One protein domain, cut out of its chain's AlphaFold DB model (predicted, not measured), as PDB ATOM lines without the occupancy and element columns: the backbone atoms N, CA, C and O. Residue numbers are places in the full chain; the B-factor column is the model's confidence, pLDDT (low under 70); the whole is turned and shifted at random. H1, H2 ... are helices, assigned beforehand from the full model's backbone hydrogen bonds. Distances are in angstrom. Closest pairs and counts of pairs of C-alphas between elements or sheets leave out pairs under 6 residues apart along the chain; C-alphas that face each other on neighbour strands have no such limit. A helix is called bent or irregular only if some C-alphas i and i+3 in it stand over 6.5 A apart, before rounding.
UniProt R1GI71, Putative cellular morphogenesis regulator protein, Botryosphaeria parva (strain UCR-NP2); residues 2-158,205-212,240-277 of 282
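Overview. This is residues 2 to 158, 205 to 212 and 240 to 277 of the 282 residues of the protein "Putative cellular morphogenesis regulator protein" of Botryosphaeria parva (strain UCR-NP2) (UniProt R1GI71). H3 and H6, side by side, make the core of a helical body, and H1 and H11 complete a four-helix bundle with them; H2 and H5 cover the side of H3 and H6 away from H11. At the end away from H1, H8 and H10 pack together at a slant, and the long stretch from H7 to H8 loops outward there. The printed part has 203 residues, with eleven named helices, H1 to H11 in order, and no named strand: the class is all helix. It is compact, with a radius of gyration of the C-alphas of 17.0 A and spans of 51 by 45 by 28 A.

Arrangement. H1, residues 2 to 12, touches H3, residues 43 to 59, the same way at a shallow tilt of 17 degrees; their closest C-alphas, of Thr 7 and Leu 52, are 5.3 A apart. H2, residues 19 to 34, is close to but not clearly touching H3, with C-alphas 29 and 49 at 7.2 A. H4, residues 62 to 65, is likewise close to but not clearly touching H2, with C-alphas 64 and 19 at 7.0 A. H3 touches H6, residues 95 to 111, the same way at a shallow tilt of 12 degrees, with C-alphas 47 and 97 at 3.9 A. H5, residues 69 to 81, touches H6 with residues 76 to 80 alone, opposite ways at a steep tilt of 50 degrees, with C-alphas 79 and 98 at 5.9 A. H7, residues 114 to 120, is close to but not clearly touching H6, with C-alphas 116 and 108 at 7.1 A. H8, residues 143 to 158, touches H10, residues 240 to 258, opposite ways at a steep tilt of 39 degrees, with C-alphas 148 and 246 at 5.2 A. H9, residues 209 to 212, touches H10, with C-alphas 209 and 244 at 6.5 A. H11, residues 264 to 276, touches H3 opposite ways at a shallow tilt of 26 degrees, with C-alphas 271 and 55 at 7.0 A. Every O i to N i+4 pair is within hydrogen-bond range in H1, H5, H6, H8 and H11, against 10 of 12 in H2, 12 of 13 in H3, 11 of 15 in H10 and 1 of 3 in H7, where 2 of 4 O i to N i+3 pairs are; H4 and H9 are too short for such a pair.

Along the chain. H1 begins at C-alpha 2 (169.747, 108.705, 162.538), and H11 ends at C-alpha 276 (172.079, 119.521, 170.101). H3 is 25.2 A long, H6 24.1 A, H2 22.9 A, H8 22.6 A and H10 25.6 A. H2 and H10 are irregular, with C-alphas 20 and 23, and 246 and 249, each 7.4 A apart; H10 has a kink of 47 degrees near residue 249.

Size, cuts and confidence. The two C-alphas farthest apart, of Asn 13 and Leu 136, are 52.4 A apart. Residues 159 to 204 and 213 to 239 are not printed; the gaps are 37.2 A and 7.6 A. The links H5 to H6 and H7 to H8 are long. Mean pLDDT of the printed part is 88.6, and residues 36 to 44 are under 70.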
ATOM      1  N   ASN A   2     169.641 108.527 164.000       77.50
ATOM      2  CA  ASN A   2     169.747 108.705 162.538       77.50
ATOM      3  C   ASN A   2     169.025 109.971 162.035       77.50
ATOM      4  O   ASN A   2     169.567 110.672 161.184       77.50
ATOM      5  N   LEU A   3     167.860 110.317 162.597       86.62
ATOM      6  CA  LEU A   3     167.088 111.486 162.154       86.62
ATOM      7  C   LEU A   3     167.739 112.811 162.573       86.62
ATOM      8  O   LEU A   3     167.792 113.734 161.767       86.62
ATOM      9  N   ARG A   4     168.338 112.898 163.772       87.25
ATOM     10  CA  ARG A   4     169.145 114.078 164.158       87.25
ATOM     11  C   ARG A   4     170.316 114.326 163.206       87.25
ATOM     12  O   ARG A   4     170.536 115.453 162.787       87.25
ATOM     13  N   ARG A   5     171.040 113.276 162.802       88.69
ATOM     14  CA  ARG A   5     172.126 113.402 161.812       88.69
ATOM     15  C   ARG A   5     171.613 113.892 160.463       88.69
ATOM     16  O   ARG A   5     172.253 114.731 159.843       88.69
ATOM     17  N   MET A   6     170.458 113.391 160.032       89.25
ATOM     18  CA  MET A   6     169.795 113.864 158.819       89.25
ATOM     19  C   MET A   6     169.366 115.330 158.941       89.25
ATOM     20  O   MET A   6     169.558 116.093 158.006       89.25
ATOM     21  N   THR A   7     168.879 115.741 160.108       91.88
ATOM     22  CA  THR A   7     168.529 117.135 160.405       91.88
ATOM     23  C   THR A   7     169.746 118.053 160.269       91.88
ATOM     24  O   THR A   7     169.697 119.033 159.533       91.88
ATOM     25  N   ILE A   8     170.877 117.680 160.884       92.06
ATOM     26  CA  ILE A   8     172.151 118.410 160.753       92.06
ATOM     27  C   ILE A   8     172.585 118.488 159.289       92.06
ATOM     28  O   ILE A   8     173.013 119.542 158.830       92.06
ATOM     29  N   LEU A   9     172.477 117.378 158.553       93.00
ATOM     30  CA  LEU A   9     172.839 117.330 157.140       93.00
ATOM     31  C   LEU A   9     172.003 118.324 156.321       93.00
ATOM     32  O   LEU A   9     172.559 119.023 155.481       93.00
ATOM     33  N   VAL A  10     170.694 118.408 156.567       92.62
ATOM     34  CA  VAL A  10     169.804 119.343 155.861       92.62
ATOM     35  C   VAL A  10     170.117 120.799 156.230       92.62
ATOM     36  O   VAL A  10     170.199 121.632 155.333       92.62
ATOM     37  N   LEU A  11     170.372 121.100 157.508       91.31
ATOM     38  CA  LEU A  11     170.742 122.452 157.957       91.31
ATOM     39  C   LEU A  11     172.092 122.915 157.391       91.31
ATOM     40  O   LEU A  11     172.226 124.054 156.958       91.31
ATOM     41  N   ALA A  12     173.088 122.029 157.350       93.19
ATOM     42  CA  ALA A  12     174.450 122.373 156.938       93.19
ATOM     43  C   ALA A  12     174.614 122.627 155.427       93.19
ATOM     44  O   ALA A  12     175.652 123.136 155.003       93.19
ATOM     45  N   ASN A  13     173.634 122.247 154.602       93.25
ATOM     46  CA  ASN A  13     173.659 122.450 153.151       93.25
ATOM     47  C   ASN A  13     172.745 123.608 152.747       93.25
ATOM     48  O   ASN A  13     171.761 123.804 153.451       93.25
ATOM     49  N   PRO A  14     173.011 124.329 151.634       92.50
ATOM     50  CA  PRO A  14     172.169 125.417 151.118       92.50
ATOM     51  C   PRO A  14     170.693 125.042 150.930       92.50
ATOM     52  O   PRO A  14     170.357 123.859 150.822       92.50
ATOM     53  N   GLU A  15     169.831 126.057 150.832       91.75
ATOM     54  CA  GLU A  15     168.401 125.881 150.546       91.75
ATOM     55  C   GLU A  15     168.183 125.009 149.306       91.75
ATOM     56  O   GLU A  15     168.979 125.018 148.364       91.75
ATOM     57  N   ASP A  16     167.121 124.209 149.340       94.12
ATOM     58  CA  ASP A  16     166.685 123.334 148.250       94.12
ATOM     59  C   ASP A  16     167.657 122.222 147.807       94.12
ATOM     60  O   ASP A  16     167.346 121.452 146.894       94.12
ATOM     61  N   THR A  17     168.789 122.027 148.496       94.50
ATOM     62  CA  THR A  17     169.772 120.973 148.160       94.50
ATOM     63  C   THR A  17     169.141 119.571 148.097       94.50
ATOM     64  O   THR A  17     169.520 118.749 147.262       94.50
ATOM     65  N   PHE A  18     168.156 119.292 148.957       92.88
ATOM     66  CA  PHE A  18     167.528 117.972 149.095       92.88
ATOM     67  C   PHE A  18     166.181 117.823 148.373       92.88
ATOM     68  O   PHE A  18     165.525 116.793 148.534       92.88
ATOM     69  N   VAL A  19     165.764 118.788 147.543       94.50
ATOM     70  CA  VAL A  19     164.463 118.740 146.839       94.50
ATOM     71  C   VAL A  19     164.326 117.489 145.965       94.50
ATOM     72  O   VAL A  19     163.268 116.864 145.935       94.50
ATOM     73  N   THR A  20     165.408 117.048 145.318       94.19
ATOM     74  CA  THR A  20     165.406 115.827 144.485       94.19
ATOM     75  C   THR A  20     165.191 114.545 145.292       94.19
ATOM     76  O   THR A  20     164.690 113.556 144.759       94.19
ATOM     77  N   ASN A  21     165.541 114.555 146.580       93.44
ATOM     78  CA  ASN A  21     165.352 113.434 147.493       93.44
ATOM     79  C   ASN A  21     164.076 113.564 148.334       93.44
ATOM     80  O   ASN A  21     163.743 112.625 149.055       93.44
ATOM     81  N   LEU A  22     163.346 114.683 148.239       93.75
ATOM     82  CA  LEU A  22     162.219 115.008 149.113       93.75
ATOM     83  C   LEU A  22     161.140 113.918 149.128       93.75
ATOM     84  O   LEU A  22     160.680 113.541 150.200       93.75
ATOM     85  N   GLY A  23     160.798 113.345 147.971       94.38
ATOM     86  CA  GLY A  23     159.844 112.233 147.895       94.38
ATOM     87  C   GLY A  23     160.278 111.028 148.739       94.38
ATOM     88  O   GLY A  23     159.517 110.545 149.571       94.38
ATOM     89  N   THR A  24     161.541 110.610 148.617       94.25
ATOM     90  CA  THR A  24     162.106 109.513 149.420       94.25
ATOM     91  C   THR A  24     162.144 109.852 150.911       94.25
ATOM     92  O   THR A  24     161.899 108.983 151.746       94.25
ATOM     93  N   ILE A  25     162.436 111.108 151.262       93.00
ATOM     94  CA  ILE A  25     162.410 111.575 152.655       93.00
ATOM     95  C   ILE A  25     160.994 111.441 153.227       93.00
ATOM     96  O   ILE A  25     160.827 110.874 154.305       93.00
ATOM     97  N   ILE A  26     159.977 111.903 152.495       93.69
ATOM     98  CA  ILE A  26     158.568 111.843 152.907       93.69
ATOM     99  C   ILE A  26     158.085 110.396 153.037       93.69
ATOM    100  O   ILE A  26     157.429 110.056 154.022       93.69
ATOM    101  N   GLU A  27     158.432 109.522 152.090       92.75
ATOM    102  CA  GLU A  27     158.106 108.094 152.163       92.75
ATOM    103  C   GLU A  27     158.670 107.462 153.439       92.75
ATOM    104  O   GLU A  27     157.953 106.780 154.172       92.75
ATOM    105  N   LYS A  28     159.941 107.744 153.755       90.56
ATOM    106  CA  LYS A  28     160.598 107.225 154.960       90.56
ATOM    107  C   LYS A  28     160.031 107.820 156.243       90.56
ATOM    108  O   LYS A  28     159.864 107.093 157.218       90.56
ATOM    109  N   LEU A  29     159.698 109.110 156.249       90.50
ATOM    110  CA  LEU A  29     158.988 109.742 157.362       90.50
ATOM    111  C   LEU A  29     157.641 109.059 157.607       90.50
ATOM    112  O   LEU A  29     157.346 108.679 158.736       90.50
ATOM    113  N   THR A  30     156.864 108.834 156.548       90.62
ATOM    114  CA  THR A  30     155.549 108.185 156.625       90.62
ATOM    115  C   THR A  30     155.663 106.744 157.127       90.62
ATOM    116  O   THR A  30     154.882 106.324 157.980       90.62
ATOM    117  N   GLU A  31     156.673 105.996 156.671       89.06
ATOM    118  CA  GLU A  31     156.978 104.643 157.157       89.06
ATOM    119  C   GLU A  31     157.283 104.638 158.667       89.06
ATOM    120  O   GLU A  31     156.739 103.820 159.412       89.06
ATOM    121  N   LEU A  32     158.095 105.588 159.143       88.50
ATOM    122  CA  LEU A  32     158.428 105.728 160.565       88.50
ATOM    123  C   LEU A  32     157.232 106.179 161.413       88.50
ATOM    124  O   LEU A  32     157.081 105.731 162.549       88.50
ATOM    125  N   ILE A  33     156.378 107.045 160.870       86.56
ATOM    126  CA  ILE A  33     155.140 107.489 161.517       86.56
ATOM    127  C   ILE A  33     154.168 106.316 161.676       86.56
ATOM    128  O   ILE A  33     153.562 106.171 162.743       86.56
ATOM    129  N   ALA A  34     154.029 105.479 160.643       83.56
ATOM    130  CA  ALA A  34     153.119 104.337 160.613       83.56
ATOM    131  C   ALA A  34     153.607 103.133 161.439       83.56
ATOM    132  O   ALA A  34     152.796 102.286 161.819       83.56
ATOM    133  N   ALA A  35     154.906 103.051 161.737       76.81
ATOM    134  CA  ALA A  35     155.476 101.976 162.541       76.81
ATOM    135  C   ALA A  35     154.824 101.899 163.941       76.81
ATOM    136  O   ALA A  35     154.743 102.885 164.679       76.81
ATOM    137  N   THR A  36     154.338 100.709 164.303       59.31
ATOM    138  CA  THR A  36     153.630 100.423 165.562       59.31
ATOM    139  C   THR A  36     154.593  99.994 166.684       59.31
ATOM    140  O   THR A  36     155.746  99.652 166.413       59.31
ATOM    141  N   PRO A  37     154.154  99.964 167.961       53.44
ATOM    142  CA  PRO A  37     155.010  99.640 169.113       53.44
ATOM    143  C   PRO A  37     155.769  98.302 169.019       53.44
ATOM    144  O   PRO A  37     156.825  98.156 169.633       53.44
ATOM    145  N   ALA A  38     155.286  97.351 168.205       50.31
ATOM    146  CA  ALA A  38     155.939  96.064 167.949       50.31
ATOM    147  C   ALA A  38     157.287  96.182 167.205       50.31
ATOM    148  O   ALA A  38     158.140  95.312 167.358       50.31
ATOM    149  N   SER A  39     157.505  97.256 166.438       53.44
ATOM    150  CA  SER A  39     158.803  97.602 165.833       53.44
ATOM    151  C   SER A  39     159.504  98.763 166.551       53.44
ATOM    152  O   SER A  39     160.556  99.212 166.100       53.44
ATOM    153  N   SER A  40     158.922  99.222 167.670       47.16
ATOM    154  CA  SER A  40     159.365 100.316 168.546       47.16
ATOM    155  C   SER A  40     160.135 101.431 167.828       47.16
ATOM    156  O   SER A  40     161.350 101.570 168.016       47.16
ATOM    157  N   PRO A  41     159.459 102.322 167.079       53.09
ATOM    158  CA  PRO A  41     159.965 103.678 166.992       53.09
ATOM    159  C   PRO A  41     159.929 104.234 168.419       53.09
ATOM    160  O   PRO A  41     158.868 104.450 169.000       53.09
ATOM    161  N   SER A  42     161.108 104.365 169.024       59.34
ATOM    162  CA  SER A  42     161.261 104.910 170.370       59.34
ATOM    163  C   SER A  42     160.477 106.217 170.524       59.34
ATOM    164  O   SER A  42     160.310 106.974 169.571       59.34
ATOM    165  N   SER A  43     160.054 106.537 171.741       60.53
ATOM    166  CA  SER A  43     159.427 107.825 172.060       60.53
ATOM    167  C   SER A  43     160.292 109.044 171.662       60.53
ATOM    168  O   SER A  43     159.790 110.149 171.483       60.53
ATOM    169  N   ALA A  44     161.602 108.841 171.464       69.00
ATOM    170  CA  ALA A  44     162.523 109.827 170.898       69.00
ATOM    171  C   ALA A  44     162.365 110.013 169.375       69.00
ATOM    172  O   ALA A  44     162.596 111.102 168.864       69.00
ATOM    173  N   THR A  45     161.932 108.985 168.641       84.62
ATOM    174  CA  THR A  45     161.787 109.016 167.180       84.62
ATOM    175  C   THR A  45     160.761 110.058 166.734       84.62
ATOM    176  O   THR A  45     161.002 110.752 165.755       84.62
ATOM    177  N   ARG A  46     159.642 110.217 167.455       87.69
ATOM    178  CA  ARG A  46     158.599 111.205 167.116       87.69
ATOM    179  C   ARG A  46     159.047 112.641 167.347       87.69
ATOM    180  O   ARG A  46     158.850 113.478 166.473       87.69
ATOM    181  N   ALA A  47     159.717 112.903 168.466       89.19
ATOM    182  CA  ALA A  47     160.366 114.189 168.702       89.19
ATOM    183  C   ALA A  47     161.384 114.517 167.590       89.19
ATOM    184  O   ALA A  47     161.378 115.622 167.056       89.19
ATOM    185  N   GLU A  48     162.201 113.539 167.176       90.44
ATOM    186  CA  GLU A  48     163.142 113.708 166.058       90.44
ATOM    187  C   GLU A  48     162.436 113.920 164.699       90.44
ATOM    188  O   GLU A  48     162.969 114.632 163.850       90.44
ATOM    189  N   ILE A  49     161.246 113.341 164.478       92.50
ATOM    190  CA  ILE A  49     160.437 113.574 163.266       92.50
ATOM    191  C   ILE A  49     159.962 115.028 163.205       92.50
ATOM    192  O   ILE A  49     160.147 115.667 162.172       92.50
ATOM    193  N   PHE A  50     159.395 115.568 164.288       94.38
ATOM    194  CA  PHE A  50     158.954 116.968 164.321       94.38
ATOM    195  C   PHE A  50     160.115 117.943 164.112       94.38
ATOM    196  O   PHE A  50     159.979 118.903 163.358       94.38
ATOM    197  N   LEU A  51     161.278 117.649 164.695       93.31
ATOM    198  CA  LEU A  51     162.496 118.432 164.489       93.31
ATOM    199  C   LEU A  51     162.965 118.416 163.021       93.31
ATOM    200  O   LEU A  51     163.338 119.455 162.468       93.31
ATOM    201  N   LEU A  52     162.911 117.252 162.364       94.25
ATOM    202  CA  LEU A  52     163.231 117.145 160.942       94.25
ATOM    203  C   LEU A  52     162.198 117.883 160.079       94.25
ATOM    204  O   LEU A  52     162.595 118.603 159.171       94.25
ATOM    205  N   LEU A  53     160.898 117.767 160.372       95.44
ATOM    206  CA  LEU A  53     159.848 118.525 159.676       95.44
ATOM    207  C   LEU A  53     160.078 120.037 159.797       95.44
ATOM    208  O   LEU A  53     160.046 120.732 158.787       95.44
ATOM    209  N   ARG A  54     160.400 120.530 160.999       94.94
ATOM    210  CA  ARG A  54     160.736 121.941 161.253       94.94
ATOM    211  C   ARG A  54     161.917 122.401 160.396       94.94
ATOM    212  O   ARG A  54     161.878 123.467 159.792       94.94
ATOM    213  N   THR A  55     162.936 121.556 160.285       95.25
ATOM    214  CA  THR A  55     164.115 121.809 159.447       95.25
ATOM    215  C   THR A  55     163.793 121.802 157.955       95.25
ATOM    216  O   THR A  55     164.323 122.625 157.216       95.25
ATOM    217  N   LEU A  56     162.924 120.896 157.496       94.88
ATOM    218  CA  LEU A  56     162.490 120.860 156.098       94.88
ATOM    219  C   LEU A  56     161.725 122.131 155.734       94.88
ATOM    220  O   LEU A  56     162.021 122.717 154.702       94.88
ATOM    221  N   VAL A  57     160.813 122.587 156.597       94.81
ATOM    222  CA  VAL A  57     160.082 123.849 156.400       94.81
ATOM    223  C   VAL A  57     161.043 125.041 156.313       94.81
ATOM    224  O   VAL A  57     160.838 125.925 155.495       94.81
ATOM    225  N   LEU A  58     162.122 125.047 157.102       93.81
ATOM    226  CA  LEU A  58     163.106 126.133 157.091       93.81
ATOM    227  C   LEU A  58     164.054 126.105 155.873       93.81
ATOM    228  O   LEU A  58     164.508 127.154 155.428       93.81
ATOM    229  N   ARG A  59     164.417 124.918 155.363       94.19
ATOM    230  CA  ARG A  59     165.460 124.753 154.324       94.19
ATOM    231  C   ARG A  59     164.926 124.496 152.917       94.19
ATOM    232  O   ARG A  59     165.713 124.519 151.969       94.19
ATOM    233  N   ILE A  60     163.640 124.193 152.776       93.62
ATOM    234  CA  ILE A  60     163.003 123.930 151.486       93.62
ATOM    235  C   ILE A  60     162.092 125.101 151.150       93.62
ATOM    236  O   ILE A  60     161.218 125.465 151.933       93.62
ATOM    237  N   SER A  61     162.276 125.659 149.958       93.12
ATOM    238  CA  SER A  61     161.463 126.756 149.461       93.12
ATOM    239  C   SER A  61     159.978 126.368 149.419       93.12
ATOM    240  O   SER A  61     159.649 125.232 149.051       93.12
ATOM    241  N   PRO A  62     159.050 127.309 149.678       91.00
ATOM    242  CA  PRO A  62     157.608 127.031 149.716       91.00
ATOM    243  C   PRO A  62     157.079 126.324 148.466       91.00
ATOM    244  O   PRO A  62     156.274 125.406 148.560       91.00
ATOM    245  N   VAL A  63     157.638 126.652 147.295       92.38
ATOM    246  CA  VAL A  63     157.301 126.032 146.000       92.38
ATOM    247  C   VAL A  63     157.475 124.505 145.961       92.38
ATOM    248  O   VAL A  63     156.927 123.843 145.081       92.38
ATOM    249  N   HIS A  64     158.243 123.934 146.891       93.81
ATOM    250  CA  HIS A  64     158.526 122.505 146.990       93.81
ATOM    251  C   HIS A  64     157.923 121.850 148.241       93.81
ATOM    252  O   HIS A  64     158.029 120.632 148.378       93.81
ATOM    253  N   LEU A  65     157.269 122.607 149.134       93.25
ATOM    254  CA  LEU A  65     156.714 122.086 150.393       93.25
ATOM    255  C   LEU A  65     155.346 121.415 150.245       93.25
ATOM    256  O   LEU A  65     154.974 120.625 151.113       93.25
ATOM    257  N   ALA A  66     154.643 121.639 149.131       93.06
ATOM    258  CA  ALA A  66     153.346 121.030 148.822       93.06
ATOM    259  C   ALA A  66     153.174 119.549 149.264       93.06
ATOM    260  O   ALA A  66     152.192 119.244 149.943       93.06
ATOM    261  N   PRO A  67     154.096 118.611 148.951       93.50
ATOM    262  CA  PRO A  67     153.960 117.206 149.346       93.50
ATOM    263  C   PRO A  67     154.206 116.928 150.841       93.50
ATOM    264  O   PRO A  67     153.858 115.849 151.318       93.50
ATOM    265  N   VAL A  68     154.804 117.861 151.588       94.00
ATOM    266  CA  VAL A  68     155.122 117.717 153.022       94.00
ATOM    267  C   VAL A  68     153.906 118.053 153.896       94.00
ATOM    268  O   VAL A  68     153.726 117.451 154.958       94.00
ATOM    269  N   TRP A  69     153.037 118.964 153.446       94.06
ATOM    270  CA  TRP A  69     151.904 119.468 154.233       94.06
ATOM    271  C   TRP A  69     150.940 118.400 154.763       94.06
ATOM    272  O   TRP A  69     150.568 118.498 155.932       94.06
ATOM    273  N   PRO A  70     150.558 117.348 154.010       94.12
ATOM    274  CA  PRO A  70     149.693 116.301 154.551       94.12
ATOM    275  C   PRO A  70     150.295 115.598 155.778       94.12
ATOM    276  O   PRO A  70     149.577 115.270 156.725       94.12
ATOM    277  N   VAL A  71     151.618 115.396 155.782       94.56
ATOM    278  CA  VAL A  71     152.341 114.782 156.906       94.56
ATOM    279  C   VAL A  71     152.373 115.729 158.103       94.56
ATOM    280  O   VAL A  71     152.058 115.309 159.213       94.56
ATOM    281  N   ILE A  72     152.689 117.009 157.877       95.62
ATOM    282  CA  ILE A  72     152.671 118.035 158.930       95.62
ATOM    283  C   ILE A  72     151.277 118.127 159.558       95.62
ATOM    284  O   ILE A  72     151.152 117.995 160.771       95.62
ATOM    285  N   ASN A  73     150.230 118.282 158.745       94.81
ATOM    286  CA  ASN A  73     148.871 118.497 159.236       94.81
ATOM    287  C   ASN A  73     148.362 117.307 160.053       94.81
ATOM    288  O   ASN A  73     147.831 117.492 161.149       94.81
ATOM    289  N   SER A  74     148.542 116.084 159.546       93.88
ATOM    290  CA  SER A  74     148.089 114.869 160.232       93.88
ATOM    291  C   SER A  74     148.819 114.637 161.554       93.88
ATOM    292  O   SER A  74     148.173 114.420 162.582       93.88
ATOM    293  N   GLU A  75     150.150 114.725 161.569       93.06
ATOM    294  CA  GLU A  75     150.921 114.457 162.783       93.06
ATOM    295  C   GLU A  75     150.801 115.577 163.814       93.06
ATOM    296  O   GLU A  75     150.735 115.286 165.008       93.06
ATOM    297  N   LEU A  76     150.715 116.837 163.382       95.56
ATOM    298  CA  LEU A  76     150.511 117.958 164.294       95.56
ATOM    299  C   LEU A  76     149.135 117.880 164.963       95.56
ATOM    300  O   LEU A  76     149.038 117.997 166.182       95.56
ATOM    301  N   THR A  77     148.094 117.565 164.187       95.12
ATOM    302  CA  THR A  77     146.742 117.317 164.709       95.12
ATOM    303  C   THR A  77     146.750 116.182 165.737       95.12
ATOM    304  O   THR A  77     146.263 116.343 166.856       95.12
ATOM    305  N   ASN A  78     147.375 115.047 165.406       93.81
ATOM    306  CA  ASN A  78     147.489 113.905 166.315       93.81
ATOM    307  C   ASN A  78     148.262 114.242 167.602       93.81
ATOM    308  O   ASN A  78     147.892 113.772 168.680       93.81
ATOM    309  N   ALA A  79     149.334 115.031 167.504       94.06
ATOM    310  CA  ALA A  79     150.128 115.438 168.656       94.06
ATOM    311  C   ALA A  79     149.359 116.389 169.580       94.06
ATOM    312  O   ALA A  79     149.406 116.202 170.796       94.06
ATOM    313  N   ILE A  80     148.609 117.350 169.033       95.06
ATOM    314  CA  ILE A  80     147.792 118.272 169.835       95.06
ATOM    315  C   ILE A  80     146.627 117.520 170.497       95.06
ATOM    316  O   ILE A  80     146.409 117.674 171.697       95.06
ATOM    317  N   PHE A  81     145.947 116.610 169.791       93.44
ATOM    318  CA  PHE A  81     144.914 115.771 170.415       93.44
ATOM    319  C   PHE A  81     145.458 114.871 171.531       93.44
ATOM    320  O   PHE A  81     144.767 114.638 172.521       93.44
ATOM    321  N   SER A  82     146.717 114.424 171.434       93.25
ATOM    322  CA  SER A  82     147.356 113.591 172.464       93.25
ATOM    323  C   SER A  82     147.502 114.270 173.835       93.25
ATOM    324  O   SER A  82     147.872 113.607 174.811       93.25
ATOM    325  N   LEU A  83     147.266 115.582 173.918       93.00
ATOM    326  CA  LEU A  83     147.247 116.340 175.169       93.00
ATOM    327  C   LEU A  83     146.056 115.952 176.048       93.00
ATOM    328  O   LEU A  83     146.143 116.035 177.272       93.00
ATOM    329  N   LEU A  84     144.973 115.479 175.430       91.44
ATOM    330  CA  LEU A  84     143.794 114.993 176.125       91.44
ATOM    331  C   LEU A  84     144.002 113.517 176.526       91.44
ATOM    332  O   LEU A  84     144.413 112.713 175.682       91.44
ATOM    333  N   PRO A  85     143.738 113.140 177.792       84.00
ATOM    334  CA  PRO A  85     144.026 111.797 178.307       84.00
ATOM    335  C   PRO A  85     143.111 110.710 177.732       84.00
ATOM    336  O   PRO A  85     143.498 109.549 177.693       84.00
ATOM    337  N   ASP A  86     141.928 111.086 177.245       81.31
ATOM    338  CA  ASP A  86     140.885 110.159 176.782       81.31
ATOM    339  C   ASP A  86     141.058 109.735 175.310       81.31
ATOM    340  O   ASP A  86     140.125 109.238 174.682       81.31
ATOM    341  N   THR A  87     142.234 109.983 174.727       82.25
ATOM    342  CA  THR A  87     142.508 109.754 173.305       82.25
ATOM    343  C   THR A  87     143.466 108.584 173.107       82.25
ATOM    344  O   THR A  87     144.449 108.436 173.831       82.25
ATOM    345  N   GLU A  88     143.245 107.790 172.057       78.56
ATOM    346  CA  GLU A  88     144.156 106.709 171.628       78.56
ATOM    347  C   GLU A  88     145.579 107.233 171.337       78.56
ATOM    348  O   GLU A  88     146.576 106.512 171.380       78.56
ATOM    349  N   GLN A  89     145.689 108.526 171.028       80.25
ATOM    350  CA  GLN A  89     146.930 109.227 170.748       80.25
ATOM    351  C   GLN A  89     147.723 109.552 172.021       80.25
ATOM    352  O   GLN A  89     148.923 109.814 171.915       80.25
ATOM    353  N   HIS A  90     147.114 109.528 173.214       83.75
ATOM    354  CA  HIS A  90     147.758 109.976 174.449       83.75
ATOM    355  C   HIS A  90     149.047 109.206 174.761       83.75
ATOM    356  O   HIS A  90     150.060 109.815 175.097       83.75
ATOM    357  N   GLU A  91     149.073 107.889 174.593       82.06
ATOM    358  CA  GLU A  91     150.286 107.099 174.854       82.06
ATOM    359  C   GLU A  91     151.315 107.193 173.719       82.06
ATOM    360  O   GLU A  91     152.510 106.964 173.915       82.06
ATOM    361  N   ARG A  92     150.866 107.567 172.515       83.50
ATOM    362  CA  ARG A  92     151.701 107.603 171.310       83.50
ATOM    363  C   ARG A  92     152.718 108.745 171.326       83.50
ATOM    364  O   ARG A  92     153.766 108.623 170.691       83.50
ATOM    365  N   TYR A  93     152.433 109.830 172.045       88.81
ATOM    366  CA  TYR A  93     153.280 111.022 172.123       88.81
ATOM    367  C   TYR A  93     153.711 111.299 173.567       88.81
ATOM    368  O   TYR A  93     152.878 111.569 174.432       88.81
ATOM    369  N   ASN A  94     155.019 111.278 173.827       88.38
ATOM    370  CA  ASN A  94     155.589 111.728 175.101       88.38
ATOM    371  C   ASN A  94     155.761 113.252 175.151       88.38
ATOM    372  O   ASN A  94     155.563 113.950 174.155       88.38
ATOM    373  N   ASN A  95     156.224 113.751 176.298       90.31
ATOM    374  CA  ASN A  95     156.466 115.174 176.543       90.31
ATOM    375  C   ASN A  95     157.378 115.804 175.485       90.31
ATOM    376  O   ASN A  95     157.067 116.876 174.984       90.31
ATOM    377  N   LEU A  96     158.455 115.121 175.077       89.19
ATOM    378  CA  LEU A  96     159.357 115.653 174.050       89.19
ATOM    379  C   LEU A  96     158.715 115.743 172.671       89.19
ATOM    380  O   LEU A  96     158.955 116.699 171.944       89.19
ATOM    381  N   SER A  97     157.916 114.748 172.298       90.88
ATOM    382  CA  SER A  97     157.226 114.743 171.009       90.88
ATOM    383  C   SER A  97     156.184 115.849 170.962       90.88
ATOM    384  O   SER A  97     156.094 116.551 169.965       90.88
ATOM    385  N   VAL A  98     155.448 116.032 172.060       92.81
ATOM    386  CA  VAL A  98     154.502 117.138 172.227       92.81
ATOM    387  C   VAL A  98     155.222 118.482 172.150       92.81
ATOM    388  O   VAL A  98     154.803 119.354 171.400       92.81
ATOM    389  N   LEU A  99     156.333 118.644 172.872       92.50
ATOM    390  CA  LEU A  99     157.100 119.887 172.880       92.50
ATOM    391  C   LEU A  99     157.641 120.236 171.490       92.50
ATOM    392  O   LEU A  99     157.491 121.365 171.035       92.50
ATOM    393  N   GLN A 100     158.215 119.258 170.785       92.75
ATOM    394  CA  GLN A 100     158.698 119.454 169.417       92.75
ATOM    395  C   GLN A 100     157.551 119.715 168.427       92.75
ATOM    396  O   GLN A 100     157.728 120.489 167.491       92.75
ATOM    397  N   ALA A 101     156.360 119.149 168.647       95.25
ATOM    398  CA  ALA A 101     155.169 119.490 167.870       95.25
ATOM    399  C   ALA A 101     154.731 120.948 168.106       95.25
ATOM    400  O   ALA A 101     154.465 121.665 167.146       95.25
ATOM    401  N   CYS A 102     154.731 121.420 169.357       95.25
ATOM    402  CA  CYS A 102     154.458 122.824 169.675       95.25
ATOM    403  C   CYS A 102     155.499 123.765 169.050       95.25
ATOM    404  O   CYS A 102     155.129 124.794 168.494       95.25
ATOM    405  N   LYS A 103     156.786 123.393 169.070       94.44
ATOM    406  CA  LYS A 103     157.873 124.137 168.409       94.44
ATOM    407  C   LYS A 103     157.729 124.173 166.885       94.44
ATOM    408  O   LYS A 103     158.037 125.190 166.260       94.44
ATOM    409  N   LEU A 104     157.251 123.085 166.277       95.94
ATOM    410  CA  LEU A 104     156.910 123.063 164.856       95.94
ATOM    411  C   LEU A 104     155.754 124.026 164.560       95.94
ATOM    412  O   LEU A 104     155.895 124.846 163.660       95.94
ATOM    413  N   LEU A 105     154.657 123.967 165.323       96.00
ATOM    414  CA  LEU A 105     153.516 124.876 165.153       96.00
ATOM    415  C   LEU A 105     153.931 126.345 165.293       96.00
ATOM    416  O   LEU A 105     153.622 127.155 164.426       96.00
ATOM    417  N   ASP A 106     154.689 126.665 166.340       94.56
ATOM    418  CA  ASP A 106     155.256 127.994 166.570       94.56
ATOM    419  C   ASP A 106     156.091 128.480 165.374       94.56
ATOM    420  O   ASP A 106     155.962 129.619 164.929       94.56
ATOM    421  N   THR A 107     156.894 127.592 164.784       94.38
ATOM    422  CA  THR A 107     157.701 127.915 163.598       94.38
ATOM    423  C   THR A 107     156.847 128.135 162.357       94.38
ATOM    424  O   THR A 107     157.138 129.041 161.584       94.38
ATOM    425  N   LEU A 108     155.790 127.344 162.166       94.81
ATOM    426  CA  LEU A 108     154.868 127.502 161.040       94.81
ATOM    427  C   LEU A 108     154.152 128.856 161.086       94.81
ATOM    428  O   LEU A 108     154.123 129.554 160.074       94.81
ATOM    429  N   ILE A 109     153.665 129.247 162.266       93.69
ATOM    430  CA  ILE A 109     153.026 130.550 162.506       93.69
ATOM    431  C   ILE A 109     154.042 131.687 162.320       93.69
ATOM    432  O   ILE A 109     153.764 132.684 161.659       93.69
ATOM    433  N   THR A 110     155.260 131.522 162.845       92.69
ATOM    434  CA  THR A 110     156.316 132.541 162.739       92.69
ATOM    435  C   THR A 110     156.753 132.765 161.287       92.69
ATOM    436  O   THR A 110     156.888 133.910 160.858       92.69
ATOM    437  N   LEU A 111     156.970 131.693 160.514       91.94
ATOM    438  CA  LEU A 111     157.379 131.777 159.106       91.94
ATOM    439  C   LEU A 111     156.234 132.259 158.202       91.94
ATOM    440  O   LEU A 111     156.490 133.013 157.265       91.94
ATOM    441  N   ALA A 112     154.992 131.858 158.500       90.69
ATOM    442  CA  ALA A 112     153.776 132.214 157.765       90.69
ATOM    443  C   ALA A 112     153.898 132.012 156.240       90.69
ATOM    444  O   ALA A 112     153.649 132.920 155.451       90.69
ATOM    445  N   HIS A 113     154.319 130.817 155.810       90.88
ATOM    446  CA  HIS A 113     154.340 130.471 154.385       90.88
ATOM    447  C   HIS A 113     152.925 130.471 153.792       90.88
ATOM    448  O   HIS A 113     152.015 129.916 154.403       90.88
ATOM    449  N   ASP A 114     152.762 130.988 152.569       88.44
ATOM    450  CA  ASP A 114     151.460 131.104 151.888       88.44
ATOM    451  C   ASP A 114     150.653 129.789 151.867       88.44
ATOM    452  O   ASP A 114     149.446 129.788 152.099       88.44
ATOM    453  N   ASP A 115     151.310 128.644 151.655       88.00
ATOM    454  CA  ASP A 115     150.643 127.335 151.664       88.00
ATOM    455  C   ASP A 115     150.123 126.928 153.055       88.00
ATOM    456  O   ASP A 115     149.110 126.231 153.171       88.00
ATOM    457  N   PHE A 116     150.821 127.337 154.121       90.12
ATOM    458  CA  PHE A 116     150.393 127.071 155.493       90.12
ATOM    459  C   PHE A 116     149.169 127.914 155.852       90.12
ATOM    460  O   PHE A 116     148.255 127.388 156.479       90.12
ATOM    461  N   GLN A 117     149.087 129.159 155.373       89.19
ATOM    462  CA  GLN A 117     147.947 130.059 155.609       89.19
ATOM    463  C   GLN A 117     146.602 129.439 155.172       89.19
ATOM    464  O   GLN A 117     145.568 129.662 155.793       89.19
ATOM    465  N   LEU A 118     146.605 128.571 154.150       89.88
ATOM    466  CA  LEU A 118     145.405 127.835 153.709       89.88
ATOM    467  C   LEU A 118     144.878 126.825 154.746       89.88
ATOM    468  O   LEU A 118     143.706 126.440 154.706       89.88
ATOM    469  N   HIS A 119     145.744 126.371 155.647       89.62
ATOM    470  CA  HIS A 119     145.473 125.352 156.663       89.62
ATOM    471  C   HIS A 119     145.539 125.911 158.090       89.62
ATOM    472  O   HIS A 119     145.125 125.233 159.024       89.62
ATOM    473  N   GLU A 120     146.054 127.126 158.266       92.69
ATOM    474  CA  GLU A 120     146.317 127.767 159.554       92.69
ATOM    475  C   GLU A 120     145.084 127.829 160.457       92.69
ATOM    476  O   GLU A 120     145.178 127.520 161.645       92.69
ATOM    477  N   TRP A 121     143.917 128.111 159.873       93.06
ATOM    478  CA  TRP A 121     142.631 128.173 160.574       93.06
ATOM    479  C   TRP A 121     142.247 126.866 161.288       93.06
ATOM    480  O   TRP A 121     141.442 126.886 162.218       93.06
ATOM    481  N   LEU A 122     142.799 125.720 160.864       94.06
ATOM    482  CA  LEU A 122     142.597 124.441 161.548       94.06
ATOM    483  C   LEU A 122     143.264 124.443 162.928       94.06
ATOM    484  O   LEU A 122     142.792 123.779 163.849       94.06
ATOM    485  N   PHE A 123     144.381 125.157 163.062       95.25
ATOM    486  CA  PHE A 123     145.205 125.147 164.261       95.25
ATOM    487  C   PHE A 123     144.929 126.343 165.158       95.25
ATOM    488  O   PHE A 123     144.781 126.135 166.359       95.25
ATOM    489  N   ILE A 124     144.844 127.553 164.603       95.12
ATOM    490  CA  ILE A 124     144.714 128.798 165.370       95.12
ATOM    491  C   ILE A 124     143.581 129.683 164.851       95.12
ATOM    492  O   ILE A 124     143.187 129.608 163.686       95.12
ATOM    493  N   THR A 125     143.087 130.556 165.723       93.19
ATOM    494  CA  THR A 125     142.137 131.607 165.355       93.19
ATOM    495  C   THR A 125     142.905 132.891 165.022       93.19
ATOM    496  O   THR A 125     143.340 133.588 165.929       93.19
ATOM    497  N   ASP A 126     143.057 133.223 163.735       89.25
ATOM    498  CA  ASP A 126     143.715 134.466 163.260       89.25
ATOM    499  C   ASP A 126     142.725 135.643 163.065       89.25
ATOM    500  O   ASP A 126     142.966 136.624 162.365       89.25
ATOM    501  N   THR A 127     141.540 135.563 163.670       89.75
ATOM    502  CA  THR A 127     140.536 136.633 163.618       89.75
ATOM    503  C   THR A 127     140.442 137.363 164.950       89.75
ATOM    504  O   THR A 127     140.931 136.915 165.986       89.75
ATOM    505  N   ILE A 128     139.733 138.495 164.942       87.44
ATOM    506  CA  ILE A 128     139.430 139.273 166.150       87.44
ATOM    507  C   ILE A 128     138.719 138.448 167.241       87.44
ATOM    508  O   ILE A 128     138.775 138.817 168.414       87.44
ATOM    509  N   ASP A 129     138.105 137.318 166.872       87.06
ATOM    510  CA  ASP A 129     137.447 136.385 167.790       87.06
ATOM    511  C   ASP A 129     138.424 135.762 168.804       87.06
ATOM    512  O   ASP A 129     138.004 135.352 169.886       87.06
ATOM    513  N   ALA A 130     139.730 135.740 168.498       87.12
ATOM    514  CA  ALA A 130     140.767 135.330 169.443       87.12
ATOM    515  C   ALA A 130     140.827 136.252 170.673       87.12
ATOM    516  O   ALA A 130     141.044 135.787 171.793       87.12
ATOM    517  N   VAL A 131     140.603 137.556 170.468       86.69
ATOM    518  CA  VAL A 131     140.635 138.586 171.519       86.69
ATOM    519  C   VAL A 131     139.246 138.807 172.114       86.69
ATOM    520  O   VAL A 131     139.094 138.925 173.330       86.69
ATOM    521  N   TYR A 132     138.222 138.856 171.262       85.12
ATOM    522  CA  TYR A 132     136.845 139.146 171.646       85.12
ATOM    523  C   TYR A 132     135.951 137.958 171.319       85.12
ATOM    524  O   TYR A 132     135.374 137.880 170.237       85.12
ATOM    525  N   ARG A 133     135.812 137.045 172.281       82.81
ATOM    526  CA  ARG A 133     134.914 135.895 172.150       82.81
ATOM    527  C   ARG A 133     133.453 136.376 172.151       82.81
ATOM    528  O   ARG A 133     133.056 137.043 173.105       82.81
ATOM    529  N   PRO A 134     132.654 136.061 171.118       82.31
ATOM    530  CA  PRO A 134     131.232 136.388 171.072       82.31
ATOM    531  C   PRO A 134     130.443 135.846 172.276       82.31
ATOM    532  O   PRO A 134     130.634 134.705 172.691       82.31
ATOM    533  N   ASP A 135     129.495 136.639 172.785       76.50
ATOM    534  CA  ASP A 135     128.738 136.338 174.015       76.50
ATOM    535  C   ASP A 135     127.695 135.205 173.881       76.50
ATOM    536  O   ASP A 135     127.141 134.760 174.888       76.50
ATOM    537  N   LEU A 136     127.374 134.746 172.664       78.38
ATOM    538  CA  LEU A 136     126.301 133.773 172.422       78.38
ATOM    539  C   LEU A 136     126.805 132.551 171.644       78.38
ATOM    540  O   LEU A 136     127.251 132.688 170.506       78.38
ATOM    541  N   ASP A 137     126.690 131.369 172.255       75.19
ATOM    542  CA  ASP A 137     126.963 130.047 171.662       75.19
ATOM    543  C   ASP A 137     128.325 129.904 170.952       75.19
ATOM    544  O   ASP A 137     128.481 129.085 170.041       75.19
ATOM    545  N   TRP A 138     129.331 130.678 171.370       80.62
ATOM    546  CA  TRP A 138     130.675 130.580 170.814       80.62
ATOM    547  C   TRP A 138     131.321 129.244 171.182       80.62
ATOM    548  O   TRP A 138     131.273 128.801 172.330       80.62
ATOM    549  N   ARG A 139     131.938 128.611 170.185       83.12
ATOM    550  CA  ARG A 139     132.794 127.442 170.359       83.12
ATOM    551  C   ARG A 139     134.058 127.639 169.538       83.12
ATOM    552  O   ARG A 139     133.948 128.097 168.394       83.12
ATOM    553  N   PRO A 140     135.227 127.274 170.076       85.44
ATOM    554  CA  PRO A 140     136.452 127.310 169.305       85.44
ATOM    555  C   PRO A 140     136.350 126.336 168.129       85.44
ATOM    556  O   PRO A 140     135.904 125.200 168.280       85.44
ATOM    557  N   VAL A 141     136.743 126.808 166.947       88.56
ATOM    558  CA  VAL A 141     136.893 125.974 165.741       88.56
ATOM    559  C   VAL A 141     138.349 125.544 165.572       88.56
ATOM    560  O   VAL A 141     138.621 124.456 165.069       88.56
ATOM    561  N   ALA A 142     139.278 126.396 166.005       94.00
ATOM    562  CA  ALA A 142     140.700 126.120 165.987       94.00
ATOM    563  C   ALA A 142     141.063 125.049 167.023       94.00
ATOM    564  O   ALA A 142     140.674 125.127 168.192       94.00
ATOM    565  N   LEU A 143     141.868 124.075 166.599       94.50
ATOM    566  CA  LEU A 143     142.245 122.922 167.411       94.50
ATOM    567  C   LEU A 143     142.949 123.319 168.717       94.50
ATOM    568  O   LEU A 143     142.724 122.710 169.762       94.50
ATOM    569  N   VAL A 144     143.818 124.329 168.662       94.56
ATOM    570  CA  VAL A 144     144.565 124.808 169.830       94.56
ATOM    571  C   VAL A 144     143.626 125.384 170.885       94.56
ATOM    572  O   VAL A 144     143.780 125.072 172.067       94.56
ATOM    573  N   ASP A 145     142.639 126.169 170.457       93.25
ATOM    574  CA  ASP A 145     141.669 126.790 171.353       93.25
ATOM    575  C   ASP A 145     140.737 125.729 171.964       93.25
ATOM    576  O   ASP A 145     140.511 125.742 173.174       93.25
ATOM    577  N   GLU A 146     140.278 124.757 171.164       93.75
ATOM    578  CA  GLU A 146     139.447 123.636 171.629       93.75
ATOM    579  C   GLU A 146     140.166 122.809 172.702       93.75
ATOM    580  O   GLU A 146     139.619 122.539 173.776       93.75
ATOM    581  N   VAL A 147     141.424 122.436 172.453       94.44
ATOM    582  CA  VAL A 147     142.208 121.651 173.413       94.44
ATOM    583  C   VAL A 147     142.539 122.470 174.662       94.44
ATOM    584  O   VAL A 147     142.461 121.938 175.772       94.44
ATOM    585  N   ALA A 148     142.874 123.756 174.525       93.19
ATOM    586  CA  ALA A 148     143.143 124.627 175.667       93.19
ATOM    587  C   ALA A 148     141.909 124.789 176.573       93.19
ATOM    588  O   ALA A 148     142.036 124.693 177.798       93.19
ATOM    589  N   GLU A 149     140.723 124.973 175.986       92.19
ATOM    590  CA  GLU A 149     139.454 125.054 176.712       92.19
ATOM    591  C   GLU A 149     139.117 123.724 177.400       92.19
ATOM    592  O   GLU A 149     138.883 123.696 178.608       92.19
ATOM    593  N   ALA A 150     139.245 122.597 176.698       92.69
ATOM    594  CA  ALA A 150     139.004 121.273 177.268       92.69
ATOM    595  C   ALA A 150     139.976 120.912 178.418       92.69
ATOM    596  O   ALA A 150     139.622 120.158 179.334       92.69
ATOM    597  N   LEU A 151     141.212 121.424 178.396       92.19
ATOM    598  CA  LEU A 151     142.170 121.309 179.507       92.19
ATOM    599  C   LEU A 151     141.837 122.275 180.661       92.19
ATOM    600  O   LEU A 151     142.122 121.980 181.825       92.19
ATOM    601  N   GLN A 152     141.247 123.437 180.369       91.19
ATOM    602  CA  GLN A 152     140.761 124.390 181.372       91.19
ATOM    603  C   GLN A 152     139.561 123.845 182.142       91.19
ATOM    604  O   GLN A 152     139.591 123.845 183.373       91.19
ATOM    605  N   GLU A 153     138.560 123.318 181.447       90.75
ATOM    606  CA  GLU A 153     137.371 122.718 182.059       90.75
ATOM    607  C   GLU A 153     137.731 121.561 182.996       90.75
ATOM    608  O   GLU A 153     137.240 121.485 184.125       90.75
ATOM    609  N   ARG A 154     138.656 120.689 182.574       88.81
ATOM    610  CA  ARG A 154     139.140 119.579 183.405       88.81
ATOM    611  C   ARG A 154     139.859 120.059 184.663       88.81
ATOM    612  O   ARG A 154     139.643 119.492 185.732       88.81
ATOM    613  N   GLN A 155     140.683 121.105 184.566       87.81
ATOM    614  CA  GLN A 155     141.332 121.685 185.748       87.81
ATOM    615  C   GLN A 155     140.303 122.262 186.724       87.81
ATOM    616  O   GLN A 155     140.411 122.038 187.931       87.81
ATOM    617  N   ALA A 156     139.288 122.961 186.212       88.62
ATOM    618  CA  ALA A 156     138.209 123.499 187.033       88.62
ATOM    619  C   ALA A 156     137.427 122.375 187.739       88.62
ATOM    620  O   ALA A 156     137.201 122.456 188.944       88.62
ATOM    621  N   ALA A 157     137.098 121.291 187.028       86.31
ATOM    622  CA  ALA A 157     136.422 120.120 187.594       86.31
ATOM    623  C   ALA A 157     137.266 119.372 188.650       86.31
ATOM    624  O   ALA A 157     136.737 118.876 189.646       86.31
ATOM    625  N   ALA A 158     138.587 119.302 188.468       81.50
ATOM    626  CA  ALA A 158     139.492 118.730 189.468       81.50
ATOM    627  C   ALA A 158     139.571 119.599 190.738       81.50
ATOM    628  O   ALA A 158     139.680 119.079 191.845       81.50
ATOM    629  N   ARG A 205     159.339 139.461 163.767       85.69
ATOM    630  CA  ARG A 205     158.546 138.342 164.284       85.69
ATOM    631  C   ARG A 205     159.487 137.264 164.808       85.69
ATOM    632  O   ARG A 205     160.433 136.879 164.114       85.69
ATOM    633  N   ARG A 206     159.225 136.806 166.030       86.94
ATOM    634  CA  ARG A 206     160.038 135.837 166.781       86.94
ATOM    635  C   ARG A 206     159.160 134.691 167.275       86.94
ATOM    636  O   ARG A 206     157.940 134.788 167.232       86.94
ATOM    637  N   SER A 207     159.796 133.641 167.787       87.06
ATOM    638  CA  SER A 207     159.103 132.522 168.433       87.06
ATOM    639  C   SER A 207     158.211 133.004 169.586       87.06
ATOM    640  O   SER A 207     158.675 133.709 170.486       87.06
ATOM    641  N   LEU A 208     156.947 132.581 169.575       87.88
ATOM    642  CA  LEU A 208     155.951 132.830 170.620       87.88
ATOM    643  C   LEU A 208     156.123 131.860 171.796       87.88
ATOM    644  O   LEU A 208     155.807 132.179 172.942       87.88
ATOM    645  N   LEU A 209     156.658 130.670 171.521       87.50
ATOM    646  CA  LEU A 209     156.898 129.626 172.514       87.50
ATOM    647  C   LEU A 209     158.172 129.863 173.343       87.50
ATOM    648  O   LEU A 209     158.208 129.533 174.530       87.50
ATOM    649  N   ALA A 210     159.216 130.452 172.756       85.19
ATOM    650  CA  ALA A 210     160.491 130.697 173.434       85.19
ATOM    651  C   ALA A 210     160.372 131.504 174.750       85.19
ATOM    652  O   ALA A 210     160.957 131.088 175.757       85.19
ATOM    653  N   PRO A 211     159.608 132.617 174.813       85.19
ATOM    654  CA  PRO A 211     159.352 133.325 176.067       85.19
ATOM    655  C   PRO A 211     158.673 132.451 177.128       85.19
ATOM    656  O   PRO A 211     159.040 132.530 178.299       85.19
ATOM    657  N   VAL A 212     157.734 131.583 176.726       84.62
ATOM    658  CA  VAL A 212     157.024 130.670 177.640       84.62
ATOM    659  C   VAL A 212     157.984 129.674 178.270       84.62
ATOM    660  O   VAL A 212     157.955 129.478 179.484       84.62
ATOM    661  N   VAL A 240     153.116 123.689 181.157       87.69
ATOM    662  CA  VAL A 240     153.929 124.206 180.040       87.69
ATOM    663  C   VAL A 240     153.094 124.390 178.779       87.69
ATOM    664  O   VAL A 240     153.026 125.489 178.236       87.69
ATOM    665  N   VAL A 241     152.427 123.329 178.320       91.81
ATOM    666  CA  VAL A 241     151.762 123.338 177.008       91.81
ATOM    667  C   VAL A 241     150.475 124.153 177.036       91.81
ATOM    668  O   VAL A 241     150.246 124.972 176.155       91.81
ATOM    669  N   LYS A 242     149.640 123.973 178.058       92.81
ATOM    670  CA  LYS A 242     148.356 124.664 178.177       92.81
ATOM    671  C   LYS A 242     148.500 126.196 178.213       92.81
ATOM    672  O   LYS A 242     147.761 126.836 177.470       92.81
ATOM    673  N   PRO A 243     149.409 126.804 179.006       89.81
ATOM    674  CA  PRO A 243     149.627 128.251 178.961       89.81
ATOM    675  C   PRO A 243     150.018 128.761 177.572       89.81
ATOM    676  O   PRO A 243     149.534 129.808 177.160       89.81
ATOM    677  N   PHE A 244     150.854 128.009 176.849       92.19
ATOM    678  CA  PHE A 244     151.227 128.333 175.475       92.19
ATOM    679  C   PHE A 244     150.015 128.269 174.535       92.19
ATOM    680  O   PHE A 244     149.695 129.257 173.884       92.19
ATOM    681  N   LEU A 245     149.298 127.141 174.512       92.88
ATOM    682  CA  LEU A 245     148.129 126.951 173.648       92.88
ATOM    683  C   LEU A 245     147.032 127.985 173.916       92.88
ATOM    684  O   LEU A 245     146.509 128.575 172.981       92.88
ATOM    685  N   GLY A 246     146.734 128.266 175.186       89.88
ATOM    686  CA  GLY A 246     145.681 129.209 175.561       89.88
ATOM    687  C   GLY A 246     145.946 130.665 175.166       89.88
ATOM    688  O   GLY A 246     145.018 131.469 175.212       89.88
ATOM    689  N   GLN A 247     147.181 131.016 174.795       90.44
ATOM    690  CA  GLN A 247     147.548 132.363 174.345       90.44
ATOM    691  C   GLN A 247     147.978 132.409 172.879       90.44
ATOM    692  O   GLN A 247     148.113 133.497 172.327       90.44
ATOM    693  N   LEU A 248     148.173 131.256 172.235       93.31
ATOM    694  CA  LEU A 248     148.760 131.179 170.902       93.31
ATOM    695  C   LEU A 248     147.943 131.944 169.857       93.31
ATOM    696  O   LEU A 248     148.525 132.726 169.116       93.31
ATOM    697  N   SER A 249     146.618 131.768 169.826       93.31
ATOM    698  CA  SER A 249     145.744 132.473 168.874       93.31
ATOM    699  C   SER A 249     145.793 133.995 169.061       93.31
ATOM    700  O   SER A 249     145.864 134.738 168.087       93.31
ATOM    701  N   ILE A 250     145.830 134.471 170.311       91.81
ATOM    702  CA  ILE A 250     145.931 135.907 170.621       91.81
ATOM    703  C   ILE A 250     147.286 136.456 170.167       91.81
ATOM    704  O   ILE A 250     147.340 137.475 169.487       91.81
ATOM    705  N   LEU A 251     148.377 135.768 170.510       90.69
ATOM    706  CA  LEU A 251     149.731 136.193 170.158       90.69
ATOM    707  C   LEU A 251     149.976 136.158 168.645       90.69
ATOM    708  O   LEU A 251     150.610 137.061 168.106       90.69
ATOM    709  N   ALA A 252     149.459 135.137 167.956       90.62
ATOM    710  CA  ALA A 252     149.528 135.043 166.504       90.62
ATOM    711  C   ALA A 252     148.789 136.216 165.846       90.62
ATOM    712  O   ALA A 252     149.378 136.911 165.020       90.62
ATOM    713  N   PHE A 253     147.559 136.503 166.293       90.44
ATOM    714  CA  PHE A 253     146.798 137.665 165.841       90.44
ATOM    715  C   PHE A 253     147.577 138.970 166.076       90.44
ATOM    716  O   PHE A 253     147.734 139.772 165.163       90.44
ATOM    717  N   GLU A 254     148.136 139.197 167.266       89.50
ATOM    718  CA  GLU A 254     148.907 140.417 167.552       89.50
ATOM    719  C   GLU A 254     150.145 140.575 166.648       89.50
ATOM    720  O   GLU A 254     150.390 141.665 166.117       89.50
ATOM    721  N   GLU A 255     150.901 139.499 166.414       86.00
ATOM    722  CA  GLU A 255     152.088 139.524 165.552       86.00
ATOM    723  C   GLU A 255     151.744 139.739 164.069       86.00
ATOM    724  O   GLU A 255     152.476 140.453 163.372       86.00
ATOM    725  N   THR A 256     150.611 139.215 163.587       83.38
ATOM    726  CA  THR A 256     150.101 139.498 162.233       83.38
ATOM    727  C   THR A 256     149.889 141.003 162.035       83.38
ATOM    728  O   THR A 256     150.301 141.571 161.020       83.38
ATOM    729  N   TYR A 257     149.329 141.697 163.030       82.75
ATOM    730  CA  TYR A 257     149.071 143.142 162.950       82.75
ATOM    731  C   TYR A 257     150.308 143.999 163.218       82.75
ATOM    732  O   TYR A 257     150.356 145.157 162.792       82.75
ATOM    733  N   ARG A 258     151.336 143.442 163.866       83.62
ATOM    734  CA  ARG A 258     152.637 144.099 164.028       83.62
ATOM    735  C   ARG A 258     153.378 144.264 162.698       83.62
ATOM    736  O   ARG A 258     154.216 145.156 162.583       83.62
ATOM    737  N   MET A 259     153.056 143.449 161.684       78.19
ATOM    738  CA  MET A 259     153.635 143.518 160.330       78.19
ATOM    739  C   MET A 259     155.171 143.404 160.316       78.19
ATOM    740  O   MET A 259     155.851 143.941 159.435       78.19
ATOM    741  N   GLY A 260     155.731 142.700 161.304       81.75
ATOM    742  CA  GLY A 260     157.167 142.493 161.427       81.75
ATOM    743  C   GLY A 260     157.716 141.506 160.394       81.75
ATOM    744  O   GLY A 260     157.046 140.555 159.974       81.75
ATOM    745  N   ARG A 261     158.977 141.690 159.991       85.56
ATOM    746  CA  ARG A 261     159.685 140.682 159.178       85.56
ATOM    747  C   ARG A 261     160.116 139.515 160.053       85.56
ATOM    748  O   ARG A 261     160.441 139.713 161.212       85.56
ATOM    749  N   VAL A 262     160.152 138.307 159.509       88.44
ATOM    750  CA  VAL A 262     160.583 137.137 160.285       88.44
ATOM    751  C   VAL A 262     162.072 137.229 160.618       88.44
ATOM    752  O   VAL A 262     162.878 137.510 159.728       88.44
ATOM    753  N   ASP A 263     162.445 136.972 161.875       91.50
ATOM    754  CA  ASP A 263     163.849 136.826 162.266       91.50
ATOM    755  C   ASP A 263     164.359 135.413 161.941       91.50
ATOM    756  O   ASP A 263     164.399 134.530 162.797       91.50
ATOM    757  N   LEU A 264     164.708 135.175 160.672       89.62
ATOM    758  CA  LEU A 264     165.145 133.854 160.200       89.62
ATOM    759  C   LEU A 264     166.388 133.341 160.940       89.62
ATOM    760  O   LEU A 264     166.458 132.152 161.235       89.62
ATOM    761  N   GLU A 265     167.330 134.227 161.280       90.19
ATOM    762  CA  GLU A 265     168.539 133.864 162.034       90.19
ATOM    763  C   GLU A 265     168.194 133.340 163.431       90.19
ATOM    764  O   GLU A 265     168.795 132.375 163.903       90.19
ATOM    765  N   GLU A 266     167.205 133.952 164.088       89.62
ATOM    766  CA  GLU A 266     166.733 133.479 165.385       89.62
ATOM    767  C   GLU A 266     166.050 132.119 165.235       89.62
ATOM    768  O   GLU A 266     166.426 131.177 165.930       89.62
ATOM    769  N   VAL A 267     165.096 131.983 164.305       90.19
ATOM    770  CA  VAL A 267     164.376 130.718 164.068       90.19
ATOM    771  C   VAL A 267     165.349 129.579 163.743       90.19
ATOM    772  O   VAL A 267     165.232 128.496 164.317       90.19
ATOM    773  N   GLU A 268     166.336 129.822 162.880       91.25
ATOM    774  CA  GLU A 268     167.395 128.858 162.572       91.25
ATOM    775  C   GLU A 268     168.232 128.528 163.811       91.25
ATOM    776  O   GLU A 268     168.465 127.353 164.098       91.25
ATOM    777  N   GLY A 269     168.621 129.540 164.590       90.44
ATOM    778  CA  GLY A 269     169.351 129.369 165.844       90.44
ATOM    779  C   GLY A 269     168.631 128.455 166.838       90.44
ATOM    780  O   GLY A 269     169.265 127.571 167.417       90.44
ATOM    781  N   TRP A 270     167.310 128.599 166.984       88.38
ATOM    782  CA  TRP A 270     166.490 127.720 167.827       88.38
ATOM    783  C   TRP A 270     166.478 126.277 167.315       88.38
ATOM    784  O   TRP A 270     166.655 125.346 168.098       88.38
ATOM    785  N   VAL A 271     166.327 126.066 166.002       90.44
ATOM    786  CA  VAL A 271     166.375 124.714 165.416       90.44
ATOM    787  C   VAL A 271     167.745 124.072 165.638       90.44
ATOM    788  O   VAL A 271     167.830 122.898 166.000       90.44
ATOM    789  N   VAL A 272     168.827 124.831 165.455       91.38
ATOM    790  CA  VAL A 272     170.192 124.350 165.701       91.38
ATOM    791  C   VAL A 272     170.378 123.982 167.171       91.38
ATOM    792  O   VAL A 272     170.933 122.921 167.459       91.38
ATOM    793  N   ALA A 273     169.893 124.802 168.103       89.25
ATOM    794  CA  ALA A 273     169.978 124.506 169.527       89.25
ATOM    795  C   ALA A 273     169.227 123.209 169.885       89.25
ATOM    796  O   ALA A 273     169.800 122.319 170.516       89.25
ATOM    797  N   ASP A 274     168.007 123.040 169.370       88.12
ATOM    798  CA  ASP A 274     167.183 121.836 169.531       88.12
ATOM    799  C   ASP A 274     167.852 120.551 169.016       88.12
ATOM    800  O   ASP A 274     167.684 119.461 169.569       88.12
ATOM    801  N   VAL A 275     168.632 120.654 167.939       88.44
ATOM    802  CA  VAL A 275     169.366 119.515 167.375       88.44
ATOM    803  C   VAL A 275     170.424 118.982 168.345       88.44
ATOM    804  O   VAL A 275     170.639 117.762 168.404       88.44
ATOM    805  N   PHE A 276     171.057 119.869 169.112       86.44
ATOM    806  CA  PHE A 276     172.079 119.521 170.101       86.44
ATOM    807  C   PHE A 276     171.520 119.311 171.511       86.44
ATOM    808  O   PHE A 276     172.196 118.693 172.329       86.44
ATOM    809  N   ASP A 277     170.290 119.745 171.780       82.25
ATOM    810  CA  ASP A 277     169.627 119.532 173.060       82.25
ATOM    811  C   ASP A 277     168.911 118.174 173.109       82.25
ATOM    812  O   ASP A 277     168.064 117.840 172.278       82.25
TER     813      ASP A 277